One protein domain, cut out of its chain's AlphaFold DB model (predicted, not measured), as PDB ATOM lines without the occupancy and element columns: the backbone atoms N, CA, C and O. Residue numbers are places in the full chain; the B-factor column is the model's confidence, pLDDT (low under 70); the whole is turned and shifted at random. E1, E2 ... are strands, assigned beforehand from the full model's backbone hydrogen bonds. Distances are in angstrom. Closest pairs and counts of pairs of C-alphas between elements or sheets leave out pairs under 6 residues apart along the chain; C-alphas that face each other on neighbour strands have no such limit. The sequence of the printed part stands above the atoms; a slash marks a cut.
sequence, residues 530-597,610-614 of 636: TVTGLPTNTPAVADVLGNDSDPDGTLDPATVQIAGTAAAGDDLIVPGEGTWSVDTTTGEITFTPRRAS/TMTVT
ATOM      1  N   THR A 530     179.916 138.933 194.650       82.50
ATOM      2  CA  THR A 530     180.263 137.930 193.640       82.50
ATOM      3  C   THR A 530     179.098 136.988 193.362       82.50
ATOM      4  O   THR A 530     178.711 136.193 194.217       82.50
ATOM      5  N   VAL A 531     178.603 136.987 192.120       80.56
ATOM      6  CA  VAL A 531     177.567 136.049 191.658       80.56
ATOM      7  C   VAL A 531     178.161 135.084 190.631       80.56
ATOM      8  O   VAL A 531     178.702 135.480 189.593       80.56
ATOM      9  N   THR A 532     178.074 133.780 190.914       80.56
ATOM     10  CA  THR A 532     178.647 132.709 190.079       80.56
ATOM     11  C   THR A 532     177.573 131.742 189.575       80.56
ATOM     12  O   THR A 532     176.463 131.694 190.091       80.56
ATOM     13  N   GLY A 533     177.891 130.957 188.537       74.69
ATOM     14  CA  GLY A 533     176.996 129.897 188.045       74.69
ATOM     15  C   GLY A 533     175.844 130.366 187.146       74.69
ATOM     16  O   GLY A 533     174.907 129.606 186.912       74.69
ATOM     17  N   LEU A 534     175.917 131.586 186.611       77.75
ATOM     18  CA  LEU A 534     174.841 132.187 185.823       77.75
ATOM     19  C   LEU A 534     174.657 131.503 184.445       77.75
ATOM     20  O   LEU A 534     175.654 131.225 183.759       77.75
ATOM     21  N   PRO A 535     173.409 131.248 183.993       72.25
ATOM     22  CA  PRO A 535     173.141 130.698 182.668       72.25
ATOM     23  C   PRO A 535     173.555 131.670 181.557       72.25
ATOM     24  O   PRO A 535     173.519 132.890 181.705       72.25
ATOM     25  N   THR A 536     173.950 131.138 180.396       74.75
ATOM     26  CA  THR A 536     174.309 131.994 179.257       74.75
ATOM     27  C   THR A 536     173.061 132.574 178.587       74.75
ATOM     28  O   THR A 536     172.080 131.869 178.365       74.75
ATOM     29  N   ASN A 537     173.135 133.849 178.192       75.88
ATOM     30  CA  ASN A 537     172.082 134.581 177.469       75.88
ATOM     31  C   ASN A 537     170.759 134.789 178.234       75.88
ATOM     32  O   ASN A 537     169.732 135.047 177.604       75.88
ATOM     33  N   THR A 538     170.772 134.714 179.564       80.88
ATOM     34  CA  THR A 538     169.650 135.116 180.428       80.88
ATOM     35  C   THR A 538     170.048 136.321 181.275       80.88
ATOM     36  O   THR A 538     171.231 136.436 181.602       80.88
ATOM     37  N   PRO A 539     169.104 137.207 181.637       83.94
ATOM     38  CA  PRO A 539     169.359 138.214 182.654       83.94
ATOM     39  C   PRO A 539     169.852 137.574 183.957       83.94
ATOM     40  O   PRO A 539     169.408 136.479 184.311       83.94
ATOM     41  N   ALA A 540     170.779 138.241 184.633       86.31
ATOM     42  CA  ALA A 540     171.295 137.855 185.940       86.31
ATOM     43  C   ALA A 540     171.056 138.999 186.921       86.31
ATOM     44  O   ALA A 540     171.349 140.134 186.568       86.31
ATOM     45  N   VAL A 541     170.545 138.686 188.109       87.81
ATOM     46  CA  VAL A 541     170.237 139.656 189.168       87.81
ATOM     47  C   VAL A 541     171.182 139.407 190.341       87.81
ATOM     48  O   VAL A 541     171.454 138.246 190.664       87.81
ATOM     49  N   ALA A 542     171.692 140.477 190.939       87.62
ATOM     50  CA  ALA A 542     172.481 140.459 192.161       87.62
ATOM     51  C   ALA A 542     171.886 141.449 193.166       87.62
ATOM     52  O   ALA A 542     171.704 142.616 192.826       87.62
ATOM     53  N   ASP A 543     171.624 140.983 194.383       88.38
ATOM     54  CA  ASP A 543     171.451 141.859 195.540       88.38
ATOM     55  C   ASP A 543     172.842 142.320 195.980       88.38
ATOM     56  O   ASP A 543     173.675 141.485 196.331       88.38
ATOM     57  N   VAL A 544     173.094 143.623 195.862       87.56
ATOM     58  CA  VAL A 544     174.385 144.265 196.164       87.56
ATOM     59  C   VAL A 544     174.351 145.073 197.457       87.56
ATOM     60  O   VAL A 544     175.325 145.722 197.797       87.56
ATOM     61  N   LEU A 545     173.211 145.094 198.153       89.44
ATOM     62  CA  LEU A 545     173.081 145.773 199.444       89.44
ATOM     63  C   LEU A 545     173.057 144.775 200.604       89.44
ATOM     64  O   LEU A 545     173.264 145.164 201.749       89.44
ATOM     65  N   GLY A 546     172.813 143.490 200.331       85.75
ATOM     66  CA  GLY A 546     172.648 142.460 201.358       85.75
ATOM     67  C   GLY A 546     173.872 142.189 202.249       85.75
ATOM     68  O   GLY A 546     173.716 141.581 203.309       85.75
ATOM     69  N   ASN A 547     175.078 142.603 201.850       84.88
ATOM     70  CA  ASN A 547     176.331 142.508 202.621       84.88
ATOM     71  C   ASN A 547     176.948 143.880 202.959       84.88
ATOM     72  O   ASN A 547     177.986 143.919 203.626       84.88
ATOM     73  N   ASP A 548     176.325 144.969 202.517       88.62
ATOM     74  CA  ASP A 548     176.706 146.335 202.842       88.62
ATOM     75  C   ASP A 548     176.138 146.710 204.223       88.62
ATOM     76  O   ASP A 548     175.178 146.115 204.721       88.62
ATOM     77  N   SER A 549     176.719 147.717 204.872       84.75
ATOM     78  CA  SER A 549     176.251 148.197 206.178       84.75
ATOM     79  C   SER A 549     176.312 149.714 206.263       84.75
ATOM     80  O   SER A 549     177.295 150.306 205.824       84.75
ATOM     81  N   ASP A 550     175.320 150.332 206.895       83.50
ATOM     82  CA  ASP A 550     175.358 151.742 207.275       83.50
ATOM     83  C   ASP A 550     175.317 151.846 208.807       83.50
ATOM     84  O   ASP A 550     174.333 151.410 209.406       83.50
ATOM     85  N   PRO A 551     176.376 152.354 209.467       75.56
ATOM     86  CA  PRO A 551     176.353 152.555 210.914       75.56
ATOM     87  C   PRO A 551     175.246 153.514 211.381       75.56
ATOM     88  O   PRO A 551     174.786 153.392 212.514       75.56
ATOM     89  N   ASP A 552     174.776 154.419 210.518       73.88
ATOM     90  CA  ASP A 552     173.788 155.448 210.869       73.88
ATOM     91  C   ASP A 552     172.341 155.056 210.538       73.88
ATOM     92  O   ASP A 552     171.412 155.845 210.722       73.88
ATOM     93  N   GLY A 553     172.117 153.843 210.023       77.06
ATOM     94  CA  GLY A 553     170.771 153.362 209.740       77.06
ATOM     95  C   GLY A 553     170.696 152.356 208.602       77.06
ATOM     96  O   GLY A 553     171.401 151.352 208.567       77.06
ATOM     97  N   THR A 554     169.752 152.576 207.690       81.00
ATOM     98  CA  THR A 554     169.499 151.671 206.565       81.00
ATOM     99  C   THR A 554     170.032 152.256 205.269       81.00
ATOM    100  O   THR A 554     169.772 153.418 204.964       81.00
ATOM    101  N   LEU A 555     170.673 151.416 204.461       86.06
ATOM    102  CA  LEU A 555     171.090 151.769 203.107       86.06
ATOM    103  C   LEU A 555     169.872 152.137 202.250       86.06
ATOM    104  O   LEU A 555     168.883 151.407 202.236       86.06
ATOM    105  N   ASP A 556     169.955 153.250 201.518       87.81
ATOM    106  CA  ASP A 556     168.916 153.684 200.579       87.81
ATOM    107  C   ASP A 556     169.134 153.027 199.202       87.81
ATOM    108  O   ASP A 556     170.078 153.405 198.490       87.81
ATOM    109  N   PRO A 557     168.266 152.090 198.765       88.25
ATOM    110  CA  PRO A 557     168.458 151.390 197.500       88.25
ATOM    111  C   PRO A 557     168.382 152.287 196.262       88.25
ATOM    112  O   PRO A 557     168.979 151.968 195.230       88.25
ATOM    113  N   ALA A 558     167.731 153.450 196.360       88.06
ATOM    114  CA  ALA A 558     167.675 154.419 195.269       88.06
ATOM    115  C   ALA A 558     169.028 155.107 195.018       88.06
ATOM    116  O   ALA A 558     169.213 155.736 193.974       88.06
ATOM    117  N   THR A 559     169.982 154.984 195.948       88.94
ATOM    118  CA  THR A 559     171.329 155.559 195.819       88.94
ATOM    119  C   THR A 559     172.326 154.630 195.127       88.94
ATOM    120  O   THR A 559     173.433 155.070 194.802       88.94
ATOM    121  N   VAL A 560     171.946 153.379 194.833       88.69
ATOM    122  CA  VAL A 560     172.809 152.435 194.114       88.69
ATOM    123  C   VAL A 560     173.127 152.983 192.723       88.69
ATOM    124  O   VAL A 560     172.254 153.215 191.880       88.69
ATOM    125  N   GLN A 561     174.419 153.183 192.473       89.31
ATOM    126  CA  GLN A 561     174.928 153.719 191.221       89.31
ATOM    127  C   GLN A 561     175.957 152.774 190.608       89.31
ATOM    128  O   GLN A 561     176.993 152.476 191.200       89.31
ATOM    129  N   ILE A 562     175.722 152.376 189.358       87.94
ATOM    130  CA  ILE A 562     176.707 151.617 188.588       87.94
ATOM    131  C   ILE A 562     177.813 152.576 188.143       87.94
ATOM    132  O   ILE A 562     177.557 153.570 187.458       87.94
ATOM    133  N   ALA A 563     179.063 152.281 188.502       84.12
ATOM    134  CA  ALA A 563     180.204 153.101 188.109       84.12
ATOM    135  C   ALA A 563     180.267 153.288 186.577       84.12
ATOM    136  O   ALA A 563     180.283 152.320 185.819       84.12
ATOM    137  N   GLY A 564     180.329 154.545 186.123       82.06
ATOM    138  CA  GLY A 564     180.292 154.907 184.697       82.06
ATOM    139  C   GLY A 564     178.946 155.454 184.207       82.06
ATOM    140  O   GLY A 564     178.847 155.832 183.041       82.06
ATOM    141  N   THR A 565     177.941 155.534 185.079       86.31
ATOM    142  CA  THR A 565     176.652 156.201 184.831       86.31
ATOM    143  C   THR A 565     176.637 157.642 185.360       86.31
ATOM    144  O   THR A 565     177.532 158.038 186.110       86.31
ATOM    145  N   ALA A 566     175.653 158.451 184.948       84.19
ATOM    146  CA  ALA A 566     175.561 159.860 185.342       84.19
ATOM    147  C   ALA A 566     174.857 160.045 186.697       84.19
ATOM    148  O   ALA A 566     175.295 160.876 187.493       84.19
ATOM    149  N   ALA A 567     173.814 159.259 186.968       86.38
ATOM    150  CA  ALA A 567     173.060 159.267 188.219       86.38
ATOM    151  C   ALA A 567     172.848 157.846 188.770       86.38
ATOM    152  O   ALA A 567     173.030 156.855 188.063       86.38
ATOM    153  N   ALA A 568     172.466 157.747 190.047       86.31
ATOM    154  CA  ALA A 568     171.977 156.494 190.620       86.31
ATOM    155  C   ALA A 568     170.719 156.019 189.870       86.31
ATOM    156  O   ALA A 568     169.924 156.840 189.410       86.31
ATOM    157  N   GLY A 569     170.558 154.704 189.712       84.38
ATOM    158  CA  GLY A 569     169.449 154.123 188.946       84.38
ATOM    159  C   GLY A 569     169.614 154.086 187.418       84.38
ATOM    160  O   GLY A 569     168.838 153.406 186.751       84.38
ATOM    161  N   ASP A 570     170.600 154.783 186.841       90.31
ATOM    162  CA  ASP A 570     170.817 154.801 185.388       90.31
ATOM    163  C   ASP A 570     171.304 153.444 184.846       90.31
ATOM    164  O   ASP A 570     172.158 152.773 185.434       90.31
ATOM    165  N   ASP A 571     170.843 153.091 183.644       90.44
ATOM    166  CA  ASP A 571     171.338 151.926 182.912       90.44
ATOM    167  C   ASP A 571     172.759 152.163 182.364       90.44
ATOM    168  O   ASP A 571     173.011 153.114 181.615       90.44
ATOM    169  N   LEU A 572     173.683 151.228 182.614       91.44
ATOM    170  CA  LEU A 572     174.981 151.182 181.936       91.44
ATOM    171  C   LEU A 572     174.931 150.217 180.748       91.44
ATOM    172  O   LEU A 572     174.959 148.993 180.899       91.44
ATOM    173  N   ILE A 573     174.938 150.762 179.533       89.38
ATOM    174  CA  ILE A 573     175.034 149.965 178.305       89.38
ATOM    175  C   ILE A 573     176.508 149.697 177.990       89.38
ATOM    176  O   ILE A 573     177.251 150.614 177.644       89.38
ATOM    177  N   VAL A 574     176.920 148.428 178.023       87.19
ATOM    178  CA  VAL A 574     178.269 147.996 177.635       87.19
ATOM    179  C   VAL A 574     178.248 147.528 176.175       87.19
ATOM    180  O   VAL A 574     177.655 146.482 175.861       87.19
ATOM    181  N   PRO A 575     178.874 148.270 175.236       82.12
ATOM    182  CA  PRO A 575     178.813 147.950 173.816       82.12
ATOM    183  C   PRO A 575     179.321 146.538 173.516       82.12
ATOM    184  O   PRO A 575     180.466 146.194 173.779       82.12
ATOM    185  N   GLY A 576     178.462 145.716 172.911       81.25
ATOM    186  CA  GLY A 576     178.809 144.341 172.542       81.25
ATOM    187  C   GLY A 576     178.578 143.293 173.635       81.25
ATOM    188  O   GLY A 576     178.616 142.108 173.306       81.25
ATOM    189  N   GLU A 577     178.252 143.689 174.868       85.12
ATOM    190  CA  GLU A 577     178.053 142.757 175.987       85.12
ATOM    191  C   GLU A 577     176.598 142.695 176.467       85.12
ATOM    192  O   GLU A 577     175.996 141.618 176.448       85.12
ATOM    193  N   GLY A 578     176.010 143.827 176.853       87.56
ATOM    194  CA  GLY A 578     174.683 143.876 177.473       87.56
ATOM    195  C   GLY A 578     174.414 145.201 178.179       87.56
ATOM    196  O   GLY A 578     175.192 146.145 178.042       87.56
ATOM    197  N   THR A 579     173.315 145.254 178.922       90.06
ATOM    198  CA  THR A 579     172.913 146.404 179.742       90.06
ATOM    199  C   THR A 579     172.925 146.002 181.207       90.06
ATOM    200  O   THR A 579     172.406 144.941 181.544       90.06
ATOM    201  N   TRP A 580     173.510 146.836 182.057       91.44
ATOM    202  CA  TRP A 580     173.342 146.776 183.502       91.44
ATOM    203  C   TRP A 580     172.249 147.754 183.911       91.44
ATOM    204  O   TRP A 580     172.294 148.900 183.475       91.44
ATOM    205  N   SER A 581     171.321 147.309 184.743       90.44
ATOM    206  CA  SER A 581     170.204 148.103 185.256       90.44
ATOM    207  C   SER A 581     170.143 147.968 186.769       90.44
ATOM    208  O   SER A 581     170.446 146.894 187.285       90.44
ATOM    209  N   VAL A 582     169.742 149.026 187.466       91.81
ATOM    210  CA  VAL A 582     169.482 149.006 188.912       91.81
ATOM    211  C   VAL A 582     167.972 149.051 189.121       91.81
ATOM    212  O   VAL A 582     167.299 149.907 188.543       91.81
ATOM    213  N   ASP A 583     167.428 148.162 189.944       91.12
ATOM    214  CA  ASP A 583     166.085 148.355 190.491       91.12
ATOM    215  C   ASP A 583     166.188 149.329 191.669       91.12
ATOM    216  O   ASP A 583     166.688 148.980 192.730       91.12
ATOM    217  N   THR A 584     165.734 150.568 191.499       88.88
ATOM    218  CA  THR A 584     165.837 151.604 192.541       88.88
ATOM    219  C   THR A 584     164.929 151.363 193.750       88.88
ATOM    220  O   THR A 584     165.005 152.109 194.722       88.88
ATOM    221  N   THR A 585     164.068 150.341 193.706       88.38
ATOM    222  CA  THR A 585     163.222 149.934 194.837       88.38
ATOM    223  C   THR A 585     163.940 148.929 195.730       88.38
ATOM    224  O   THR A 585     163.783 148.976 196.947       88.38
ATOM    225  N   THR A 586     164.702 148.007 195.137       88.56
ATOM    226  CA  THR A 586     165.372 146.913 195.863       88.56
ATOM    227  C   THR A 586     166.883 147.089 195.963       88.56
ATOM    228  O   THR A 586     167.509 146.468 196.812       88.56
ATOM    229  N   GLY A 587     167.478 147.933 195.118       88.31
ATOM    230  CA  GLY A 587     168.924 148.104 194.976       88.31
ATOM    231  C   GLY A 587     169.577 147.011 194.134       88.31
ATOM    232  O   GLY A 587     170.777 147.074 193.881       88.31
ATOM    233  N   GLU A 588     168.810 146.019 193.669       91.50
ATOM    234  CA  GLU A 588     169.341 144.897 192.904       91.50
ATOM    235  C   GLU A 588     169.887 145.352 191.544       91.50
ATOM    236  O   GLU A 588     169.250 146.099 190.795       91.50
ATOM    237  N   ILE A 589     171.056 144.829 191.176       90.81
ATOM    238  CA  ILE A 589     171.671 145.064 189.872       90.81
ATOM    239  C   ILE A 589     171.358 143.894 188.941       90.81
ATOM    240  O   ILE A 589     171.716 142.745 189.204       90.81
ATOM    241  N   THR A 590     170.758 144.195 187.793       90.38
ATOM    242  CA  THR A 590     170.471 143.233 186.728       90.38
ATOM    243  C   THR A 590     171.392 143.430 185.529       90.38
ATOM    244  O   THR A 590     171.371 144.477 184.888       90.38
ATOM    245  N   PHE A 591     172.133 142.397 185.125       89.69
ATOM    246  CA  PHE A 591     172.783 142.347 183.814       89.69
ATOM    247  C   PHE A 591     171.903 141.640 182.788       89.69
ATOM    248  O   PHE A 591     171.677 140.433 182.881       89.69
ATOM    249  N   THR A 592     171.484 142.353 181.748       88.44
ATOM    250  CA  THR A 592     170.772 141.802 180.592       88.44
ATOM    251  C   THR A 592     171.729 141.639 179.405       88.44
ATOM    252  O   THR A 592     172.104 142.632 178.772       88.44
ATOM    253  N   PRO A 593     172.128 140.406 179.037       84.94
ATOM    254  CA  PRO A 593     173.044 140.186 177.924       84.94
ATOM    255  C   PRO A 593     172.401 140.568 176.589       84.94
ATOM    256  O   PRO A 593     171.226 140.292 176.324       84.94
ATOM    257  N   ARG A 594     173.198 141.149 175.690       80.62
ATOM    258  CA  ARG A 594     172.744 141.483 174.338       80.62
ATOM    259  C   ARG A 594     172.358 140.200 173.593       80.62
ATOM    260  O   ARG A 594     173.187 139.308 173.412       80.62
ATOM    261  N   ARG A 595     171.113 140.106 173.105       69.50
ATOM    262  CA  ARG A 595     170.674 138.972 172.271       69.50
ATOM    263  C   ARG A 595     171.527 138.891 171.002       69.50
ATOM    264  O   ARG A 595     171.511 139.804 170.179       69.50
ATOM    265  N   ALA A 596     172.245 137.783 170.827       55.91
ATOM    266  CA  ALA A 596     172.879 137.458 169.556       55.91
ATOM    267  C   ALA A 596     171.801 137.120 168.511       55.91
ATOM    268  O   ALA A 596     170.891 136.333 168.781       55.91
ATOM    269  N   SER A 597     171.911 137.691 167.309       49.91
ATOM    270  CA  SER A 597     171.141 137.245 166.140       49.91
ATOM    271  C   SER A 597     171.352 135.734 165.902       49.91
ATOM    272  O   SER A 597     172.430 135.224 166.226       49.91
ATOM    273  N   THR A 610     181.006 134.784 185.413       49.53
ATOM    274  CA  THR A 610     180.978 135.350 186.763       49.53
ATOM    275  C   THR A 610     180.651 136.829 186.631       49.53
ATOM    276  O   THR A 610     181.193 137.489 185.743       49.53
ATOM    277  N   MET A 611     179.764 137.322 187.486       58.62
ATOM    278  CA  MET A 611     179.523 138.744 187.689       58.62
ATOM    279  C   MET A 611     180.234 139.141 188.983       58.62
ATOM    280  O   MET A 611     179.999 138.534 190.025       58.62
ATOM    281  N   THR A 612     181.130 140.118 188.890       59.16
ATOM    282  CA  THR A 612     181.814 140.710 190.043       59.16
ATOM    283  C   THR A 612     181.434 142.178 190.074       59.16
ATOM    284  O   THR A 612     181.665 142.877 189.085       59.16
ATOM    285  N   VAL A 613     180.840 142.619 191.178       63.59
ATOM    286  CA  VAL A 613     180.574 144.033 191.446       63.59
ATOM    287  C   VAL A 613     181.595 144.466 192.484       63.59
ATOM    288  O   VAL A 613     181.739 143.825 193.517       63.59
ATOM    289  N   THR A 614     182.376 145.490 192.155       62.94
ATOM    290  CA  THR A 614     183.354 146.065 193.083       62.94
ATOM    291  C   THR A 614     182.771 147.363 193.606       62.94
ATOM    292  O   THR A 614     182.463 148.252 192.803       62.94
TER     293      THR A 614
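AT A GLANCE: This is residues 530 to 597 and 610 to 614 of the 636 residues of the protein "HYR domain protein" of Roseivivax sp. THAF197b (UniProt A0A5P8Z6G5). With little regular structure, a four-strand antiparallel sheet, E2 E5 E4 E3, has an antiparallel pair, E1 and E6, near its E2 edge; residues 547 to 553 stick out. Of 73 printed residues, 25 are in six named strands: all strand. It is only just compact, close to loose, with radius of gyration of the C-alphas 13.0 A, and spans 48 by 28 by 19 A.

IN THESE COORDINATES: E2 is residues 540 to 542, E5 589 to 593, E4 578 to 582 and E3 572 to 574. E1, residues 530 to 534, begins at C-alpha (180.263, 137.930, 193.640); E6, residues 610 to 613, ends at (180.574, 144.033, 191.446).

HOW THE PARTS SIT: E3 E4 E5 is a meander of antiparallel neighbours; E2, antiparallel neighbour of E5, completes a Greek key. Within hydrogen-bond range are N 572 and O 580, 2.8 A, N 581 and O 590, 2.8 A, N 540 and O 591, 2.9 A, and N 531 and O 611, 3.0 A.

THE WHOLE: C-alphas 597 and 610, across the cut, are 22.9 A apart. The E2 to E3 link is long. pLDDT is under 70 at residues 595 to 597 and 610 to 614.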